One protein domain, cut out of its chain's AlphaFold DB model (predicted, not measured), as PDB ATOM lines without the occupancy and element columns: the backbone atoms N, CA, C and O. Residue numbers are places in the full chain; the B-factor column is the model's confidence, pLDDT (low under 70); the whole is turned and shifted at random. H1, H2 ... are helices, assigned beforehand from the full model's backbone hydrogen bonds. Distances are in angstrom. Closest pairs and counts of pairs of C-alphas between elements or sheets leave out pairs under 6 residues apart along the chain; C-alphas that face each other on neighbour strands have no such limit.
ATOM      1  N   LEU A  33       4.041   7.063  27.660       55.97
ATOM      2  CA  LEU A  33       5.007   6.147  27.039       55.97
ATOM      3  C   LEU A  33       5.002   6.160  25.503       55.97
ATOM      4  O   LEU A  33       5.732   5.380  24.900       55.97
ATOM      5  N   CYS A  34       4.200   7.005  24.849       61.44
ATOM      6  CA  CYS A  34       4.119   7.011  23.383       61.44
ATOM      7  C   CYS A  34       5.452   7.451  22.756       61.44
ATOM      8  O   CYS A  34       5.989   6.768  21.887       61.44
ATOM      9  N   THR A  35       6.041   8.541  23.252       62.25
ATOM     10  CA  THR A  35       7.344   9.031  22.784       62.25
ATOM     11  C   THR A  35       8.471   8.108  23.234       62.25
ATOM     12  O   THR A  35       9.272   7.660  22.423       62.25
ATOM     13  N   SER A  36       8.488   7.755  24.521       62.78
ATOM     14  CA  SER A  36       9.494   6.870  25.120       62.78
ATOM     15  C   SER A  36       9.548   5.499  24.435       62.78
ATOM     16  O   SER A  36      10.639   5.010  24.141       62.78
ATOM     17  N   GLY A  37       8.390   4.923  24.096       68.00
ATOM     18  CA  GLY A  37       8.266   3.666  23.361       68.00
ATOM     19  C   GLY A  37       8.740   3.763  21.912       68.00
ATOM     20  O   GLY A  37       9.420   2.853  21.452       68.00
ATOM     21  N   LYS A  38       8.464   4.874  21.211       72.25
ATOM     22  CA  LYS A  38       8.988   5.122  19.854       72.25
ATOM     23  C   LYS A  38      10.510   5.251  19.851       72.25
ATOM     24  O   LYS A  38      11.170   4.577  19.070       72.25
ATOM     25  N   VAL A  39      11.062   6.052  20.765       69.69
ATOM     26  CA  VAL A  39      12.516   6.224  20.930       69.69
ATOM     27  C   VAL A  39      13.176   4.906  21.322       69.69
ATOM     28  O   VAL A  39      14.211   4.544  20.775       69.69
ATOM     29  N   TYR A  40      12.547   4.152  22.225       66.62
ATOM     30  CA  TYR A  40      13.035   2.838  22.620       66.62
ATOM     31  C   TYR A  40      13.067   1.901  21.414       66.62
ATOM     32  O   TYR A  40      14.104   1.301  21.170       66.62
ATOM     33  N   ASN A  41      11.980   1.827  20.638       66.94
ATOM     34  CA  ASN A  41      11.888   0.943  19.480       66.94
ATOM     35  C   ASN A  41      12.984   1.251  18.448       66.94
ATOM     36  O   ASN A  41      13.737   0.345  18.098       66.94
ATOM     37  N   VAL A  42      13.156   2.530  18.082       67.06
ATOM     38  CA  VAL A  42      14.212   2.997  17.162       67.06
ATOM     39  C   VAL A  42      15.603   2.599  17.664       67.06
ATOM     40  O   VAL A  42      16.391   2.015  16.927       67.06
ATOM     41  N   LEU A  43      15.896   2.835  18.944       63.81
ATOM     42  CA  LEU A  43      17.203   2.509  19.522       63.81
ATOM     43  C   LEU A  43      17.416   0.995  19.713       63.81
ATOM     44  O   LEU A  43      18.554   0.531  19.732       63.81
ATOM     45  N   THR A  44      16.346   0.208  19.865       63.72
ATOM     46  CA  THR A  44      16.435  -1.255  19.991       63.72
ATOM     47  C   THR A  44      16.558  -1.992  18.663       63.72
ATOM     48  O   THR A  44      17.174  -3.058  18.647       63.72
ATOM     49  N   GLU A  45      16.042  -1.443  17.558       63.66
ATOM     50  CA  GLU A  45      16.215  -2.027  16.219       63.66
ATOM     51  C   GLU A  45      17.687  -1.992  15.745       63.66
ATOM     52  O   GLU A  45      18.089  -2.816  14.925       63.66
ATOM     53  N   LEU A  46      18.534  -1.145  16.347       58.16
ATOM     54  CA  LEU A  46      19.936  -0.904  15.958       58.16
ATOM     55  C   LEU A  46      21.010  -1.820  16.607       58.16
ATOM     56  O   LEU A  46      22.194  -1.620  16.374       58.16
ATOM     57  N   LYS A  47      20.637  -2.878  17.350       56.38
ATOM     58  CA  LYS A  47      21.532  -3.936  17.909       56.38
ATOM     59  C   LYS A  47      22.671  -3.516  18.873       56.38
ATOM     60  O   LYS A  47      23.768  -3.179  18.452       56.38
ATOM     61  N   HIS A  48      22.494  -3.806  20.165       53.88
ATOM     62  CA  HIS A  48      23.432  -4.510  21.079       53.88
ATOM     63  C   HIS A  48      22.846  -4.444  22.499       53.88
ATOM     64  O   HIS A  48      22.188  -3.468  22.854       53.88
ATOM     65  N   LEU A  49      23.077  -5.460  23.336       52.62
ATOM     66  CA  LEU A  49      22.493  -5.531  24.687       52.62
ATOM     67  C   LEU A  49      22.880  -4.349  25.600       52.62
ATOM     68  O   LEU A  49      22.094  -3.950  26.460       52.62
ATOM     69  N   GLU A  50      24.043  -3.738  25.368       57.66
ATOM     70  CA  GLU A  50      24.470  -2.492  26.023       57.66
ATOM     71  C   GLU A  50      23.713  -1.264  25.493       57.66
ATOM     72  O   GLU A  50      23.352  -0.368  26.261       57.66
ATOM     73  N   GLY A  51      23.350  -1.285  24.208       61.56
ATOM     74  CA  GLY A  51      22.459  -0.314  23.581       61.56
ATOM     75  C   GLY A  51      21.085  -0.263  24.248       61.56
ATOM     76  O   GLY A  51      20.549   0.822  24.413       61.56
ATOM     77  N   HIS A  52      20.539  -1.379  24.753       69.62
ATOM     78  CA  HIS A  52      19.215  -1.379  25.399       69.62
ATOM     79  C   HIS A  52      19.149  -0.547  26.686       69.62
ATOM     80  O   HIS A  52      18.131   0.100  26.951       69.62
ATOM     81  N   ARG A  53      20.208  -0.553  27.510       74.38
ATOM     82  CA  ARG A  53      20.226   0.244  28.748       74.38
ATOM     83  C   ARG A  53      20.342   1.731  28.417       74.38
ATOM     84  O   ARG A  53      19.590   2.529  28.976       74.38
ATOM     85  N   THR A  54      21.225   2.078  27.483       78.00
ATOM     86  CA  THR A  54      21.388   3.448  26.978       78.00
ATOM     87  C   THR A  54      20.109   3.942  26.306       78.00
ATOM     88  O   THR A  54      19.638   5.028  26.622       78.00
ATOM     89  N   ALA A  55      19.474   3.104  25.489       78.75
ATOM     90  CA  ALA A  55      18.205   3.379  24.832       78.75
ATOM     91  C   ALA A  55      17.100   3.696  25.828       78.75
ATOM     92  O   ALA A  55      16.447   4.728  25.740       78.75
ATOM     93  N   LYS A  56      16.931   2.835  26.835       82.06
ATOM     94  CA  LYS A  56      15.936   3.040  27.884       82.06
ATOM     95  C   LYS A  56      16.200   4.318  28.678       82.06
ATOM     96  O   LYS A  56      15.257   5.038  28.994       82.06
ATOM     97  N   PHE A  57      17.460   4.606  29.005       82.50
ATOM     98  CA  PHE A  57      17.820   5.840  29.699       82.50
ATOM     99  C   PHE A  57      17.512   7.075  28.844       82.50
ATOM    100  O   PHE A  57      16.870   7.999  29.336       82.50
ATOM    101  N   LEU A  58      17.890   7.058  27.564       85.12
ATOM    102  CA  LEU A  58      17.602   8.130  26.614       85.12
ATOM    103  C   LEU A  58      16.096   8.328  26.430       85.12
ATOM    104  O   LEU A  58      15.635   9.459  26.550       85.12
ATOM    105  N   SER A  59      15.314   7.262  26.240       84.56
ATOM    106  CA  SER A  59      13.848   7.332  26.160       84.56
ATOM    107  C   SER A  59      13.229   8.012  27.381       84.56
ATOM    108  O   SER A  59      12.383   8.894  27.235       84.56
ATOM    109  N   LEU A  60      13.661   7.632  28.588       89.12
ATOM    110  CA  LEU A  60      13.132   8.178  29.841       89.12
ATOM    111  C   LEU A  60      13.570   9.629  30.082       89.12
ATOM    112  O   LEU A  60      12.766  10.451  30.523       89.12
ATOM    113  N   LEU A  61      14.834   9.957  29.794       87.25
ATOM    114  CA  LEU A  61      15.357  11.320  29.888       87.25
ATOM    115  C   LEU A  61      14.603  12.246  28.932       87.25
ATOM    116  O   LEU A  61      14.137  13.311  29.324       87.25
ATOM    117  N   THR A  62      14.435  11.798  27.697       89.06
ATOM    118  CA  THR A  62      13.743  12.525  26.639       89.06
ATOM    119  C   THR A  62      12.279  12.775  26.995       89.06
ATOM    120  O   THR A  62      11.814  13.909  26.914       89.06
ATOM    121  N   GLU A  63      11.564  11.756  27.481       88.75
ATOM    122  CA  GLU A  63      10.197  11.914  27.991       88.75
ATOM    123  C   GLU A  63      10.140  12.948  29.130       88.75
ATOM    124  O   GLU A  63       9.250  13.799  29.158       88.75
ATOM    125  N   ASN A  64      11.109  12.936  30.052       92.19
ATOM    126  CA  ASN A  64      11.176  13.911  31.142       92.19
ATOM    127  C   ASN A  64      11.369  15.349  30.634       92.19
ATOM    128  O   ASN A  64      10.724  16.266  31.142       92.19
ATOM    129  N   LEU A  65      12.233  15.541  29.635       87.81
ATOM    130  CA  LEU A  65      12.505  16.846  29.029       87.81
ATOM    131  C   LEU A  65      11.290  17.384  28.268       87.81
ATOM    132  O   LEU A  65      10.968  18.564  28.407       87.81
ATOM    133  N   VAL A  66      10.568  16.516  27.554       90.62
ATOM    134  CA  VAL A  66       9.314  16.882  26.878       90.62
ATOM    135  C   VAL A  66       8.236  17.259  27.889       90.62
ATOM    136  O   VAL A  66       7.604  18.305  27.761       90.62
ATOM    137  N   ARG A  67       8.063  16.479  28.965       90.00
ATOM    138  CA  ARG A  67       7.088  16.803  30.024       90.00
ATOM    139  C   ARG A  67       7.413  18.096  30.772       90.00
ATOM    140  O   ARG A  67       6.499  18.742  31.274       90.00
ATOM    141  N   LYS A  68       8.692  18.468  30.860       92.44
ATOM    142  CA  LYS A  68       9.145  19.747  31.427       92.44
ATOM    143  C   LYS A  68       9.052  20.918  30.440       92.44
ATOM    144  O   LYS A  68       9.346  22.039  30.839       92.44
ATOM    145  N   GLY A  69       8.671  20.672  29.184       89.50
ATOM    146  CA  GLY A  69       8.596  21.693  28.136       89.50
ATOM    147  C   GLY A  69       9.959  22.206  27.666       89.50
ATOM    148  O   GLY A  69      10.020  23.254  27.034       89.50
ATOM    149  N   VAL A  70      11.049  21.497  27.985       91.94
ATOM    150  CA  VAL A  70      12.412  21.866  27.565       91.94
ATOM    151  C   VAL A  70      12.641  21.515  26.094       91.94
ATOM    152  O   VAL A  70      13.369  22.220  25.405       91.94
ATOM    153  N   LEU A  71      12.018  20.433  25.619       88.75
ATOM    154  CA  LEU A  71      12.084  19.960  24.236       88.75
ATOM    155  C   LEU A  71      10.677  19.630  23.725       88.75
ATOM    156  O   LEU A  71       9.837  19.180  24.503       88.75
ATOM    157  N   ASN A  72      10.427  19.766  22.421       89.06
ATOM    158  CA  ASN A  72       9.220  19.207  21.803       89.06
ATOM    159  C   ASN A  72       9.445  17.786  21.282       89.06
ATOM    160  O   ASN A  72      10.529  17.438  20.820       89.06
ATOM    161  N   GLU A  73       8.374  16.986  21.252       83.31
ATOM    162  CA  GLU A  73       8.400  15.620  20.706       83.31
ATOM    163  C   GLU A  73       8.946  15.571  19.267       83.31
ATOM    164  O   GLU A  73       9.735  14.691  18.931       83.31
ATOM    165  N   ARG A  74       8.564  16.532  18.417       87.69
ATOM    166  CA  ARG A  74       9.030  16.580  17.022       87.69
ATOM    167  C   ARG A  74      10.528  16.861  16.916       87.69
ATOM    168  O   ARG A  74      11.202  16.228  16.113       87.69
ATOM    169  N   GLU A  75      11.035  17.781  17.734       85.50
ATOM    170  CA  GLU A  75      12.462  18.125  17.775       85.50
ATOM    171  C   GLU A  75      13.286  16.942  18.273       85.50
ATOM    172  O   GLU A  75      14.324  16.627  17.709       85.50
ATOM    173  N   VAL A  76      12.784  16.242  19.290       86.50
ATOM    174  CA  VAL A  76      13.379  15.012  19.814       86.50
ATOM    175  C   VAL A  76      13.532  13.945  18.737       86.50
ATOM    176  O   VAL A  76      14.615  13.387  18.588       86.50
ATOM    177  N   VAL A  77      12.457  13.641  18.006       83.81
ATOM    178  CA  VAL A  77      12.485  12.587  16.983       83.81
ATOM    179  C   VAL A  77      13.452  12.967  15.868       83.81
ATOM    180  O   VAL A  77      14.258  12.136  15.473       83.81
ATOM    181  N   HIS A  78      13.443  14.227  15.435       85.75
ATOM    182  CA  HIS A  78      14.391  14.732  14.445       85.75
ATOM    183  C   HIS A  78      15.849  14.653  14.932       85.75
ATOM    184  O   HIS A  78      16.723  14.225  14.192       85.75
ATOM    185  N   MET A  79      16.131  15.029  16.184       85.19
ATOM    186  CA  MET A  79      17.479  14.923  16.759       85.19
ATOM    187  C   MET A  79      17.964  13.476  16.862       85.19
ATOM    188  O   MET A  79      19.149  13.232  16.684       85.19
ATOM    189  N   LEU A  80      17.073  12.528  17.158       82.00
ATOM    190  CA  LEU A  80      17.419  11.108  17.183       82.00
ATOM    191  C   LEU A  80      17.684  10.570  15.775       82.00
ATOM    192  O   LEU A  80      18.647   9.836  15.601       82.00
ATOM    193  N   ASP A  81      16.882  10.977  14.792       80.62
ATOM    194  CA  ASP A  81      17.050  10.613  13.378       80.62
ATOM    195  C   ASP A  81      18.415  11.068  12.832       80.62
ATOM    196  O   ASP A  81      19.098  10.307  12.163       80.62
ATOM    197  N   LEU A  82      18.887  12.260  13.226       81.25
ATOM    198  CA  LEU A  82      20.218  12.773  12.859       81.25
ATOM    199  C   LEU A  82      21.403  11.975  13.433       81.25
ATOM    200  O   LEU A  82      22.528  12.152  12.975       81.25
ATOM    201  N   VAL A  83      21.192  11.183  14.486       73.88
ATOM    202  CA  VAL A  83      22.257  10.423  15.169       73.88
ATOM    203  C   VAL A  83      22.290   8.964  14.696       73.88
ATOM    204  O   VAL A  83      23.264   8.256  14.949       73.88
TER     205      VAL A  83
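Overview. This is residues 33 to 83 of the 85 residues of an uncharacterized protein of Pseudomonas sp. SHC52 (UniProt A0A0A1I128). A tight helical hairpin, in which the long helix H2 and the shorter H1 lie side by side and run opposite ways, is joined by a short third helix, H3, which folds back after H2 and runs nearly parallel to H1. The centres of the three helices make a triangle, and residues 45 to 50, round the turn of the hairpin, stick out at one end. The printed part has 51 residues with three named helices in the order H1, H2, H3 and no named strand, and its class is all helix. It is compact, with a radius of gyration of the C-alphas of 10.4 A, and elongated, spanning 31 by 19 by 15 A.

Arrangement. H2, residues 49 to 67, touches H1, residues 33 to 45, at a shallow tilt of 27 degrees, opposite ways; their closest C-alphas, of Ser 36 and Ser 59, are 4.5 A apart. H3, residues 73 to 81, is close to H2 but not clearly touching, with the C-alphas of Val 66 and Glu 73 closest at 6.4 A. H1 and H3 only just touch, with 3 pairs of C-alphas within 8 A, and H1 does so with residues 35 to 39 alone; the closest C-alphas, of Thr 35 and Glu 73, are 7.0 A apart. They run the same way at a shallow tilt of 5 degrees. In H1 and H3 every O i to N i+4 pair is within hydrogen-bond range, and in H2 14 of 15 are.

Along the chain. H2 is 27.7 A from first to last C-alpha, from Leu 49 at (22.493, -5.531, 24.687) to Arg 67 at (7.088, 16.803, 30.024). H1 is 17.6 A long and begins with C-alpha 33 at (5.007, 6.147, 27.039). H3 is 12.4 A long and ends with C-alpha 81 at (17.050, 10.613, 13.378).

Size, cuts and confidence. The two C-alphas farthest apart, of His 48 and Gly 69, are 30.9 A apart. The printed part has no cut, and the links H1 to H2 and H2 to H3 are tight. The mean pLDDT of the printed part is 76.5; residues 33 to 37 and 39 to 52 are under 70.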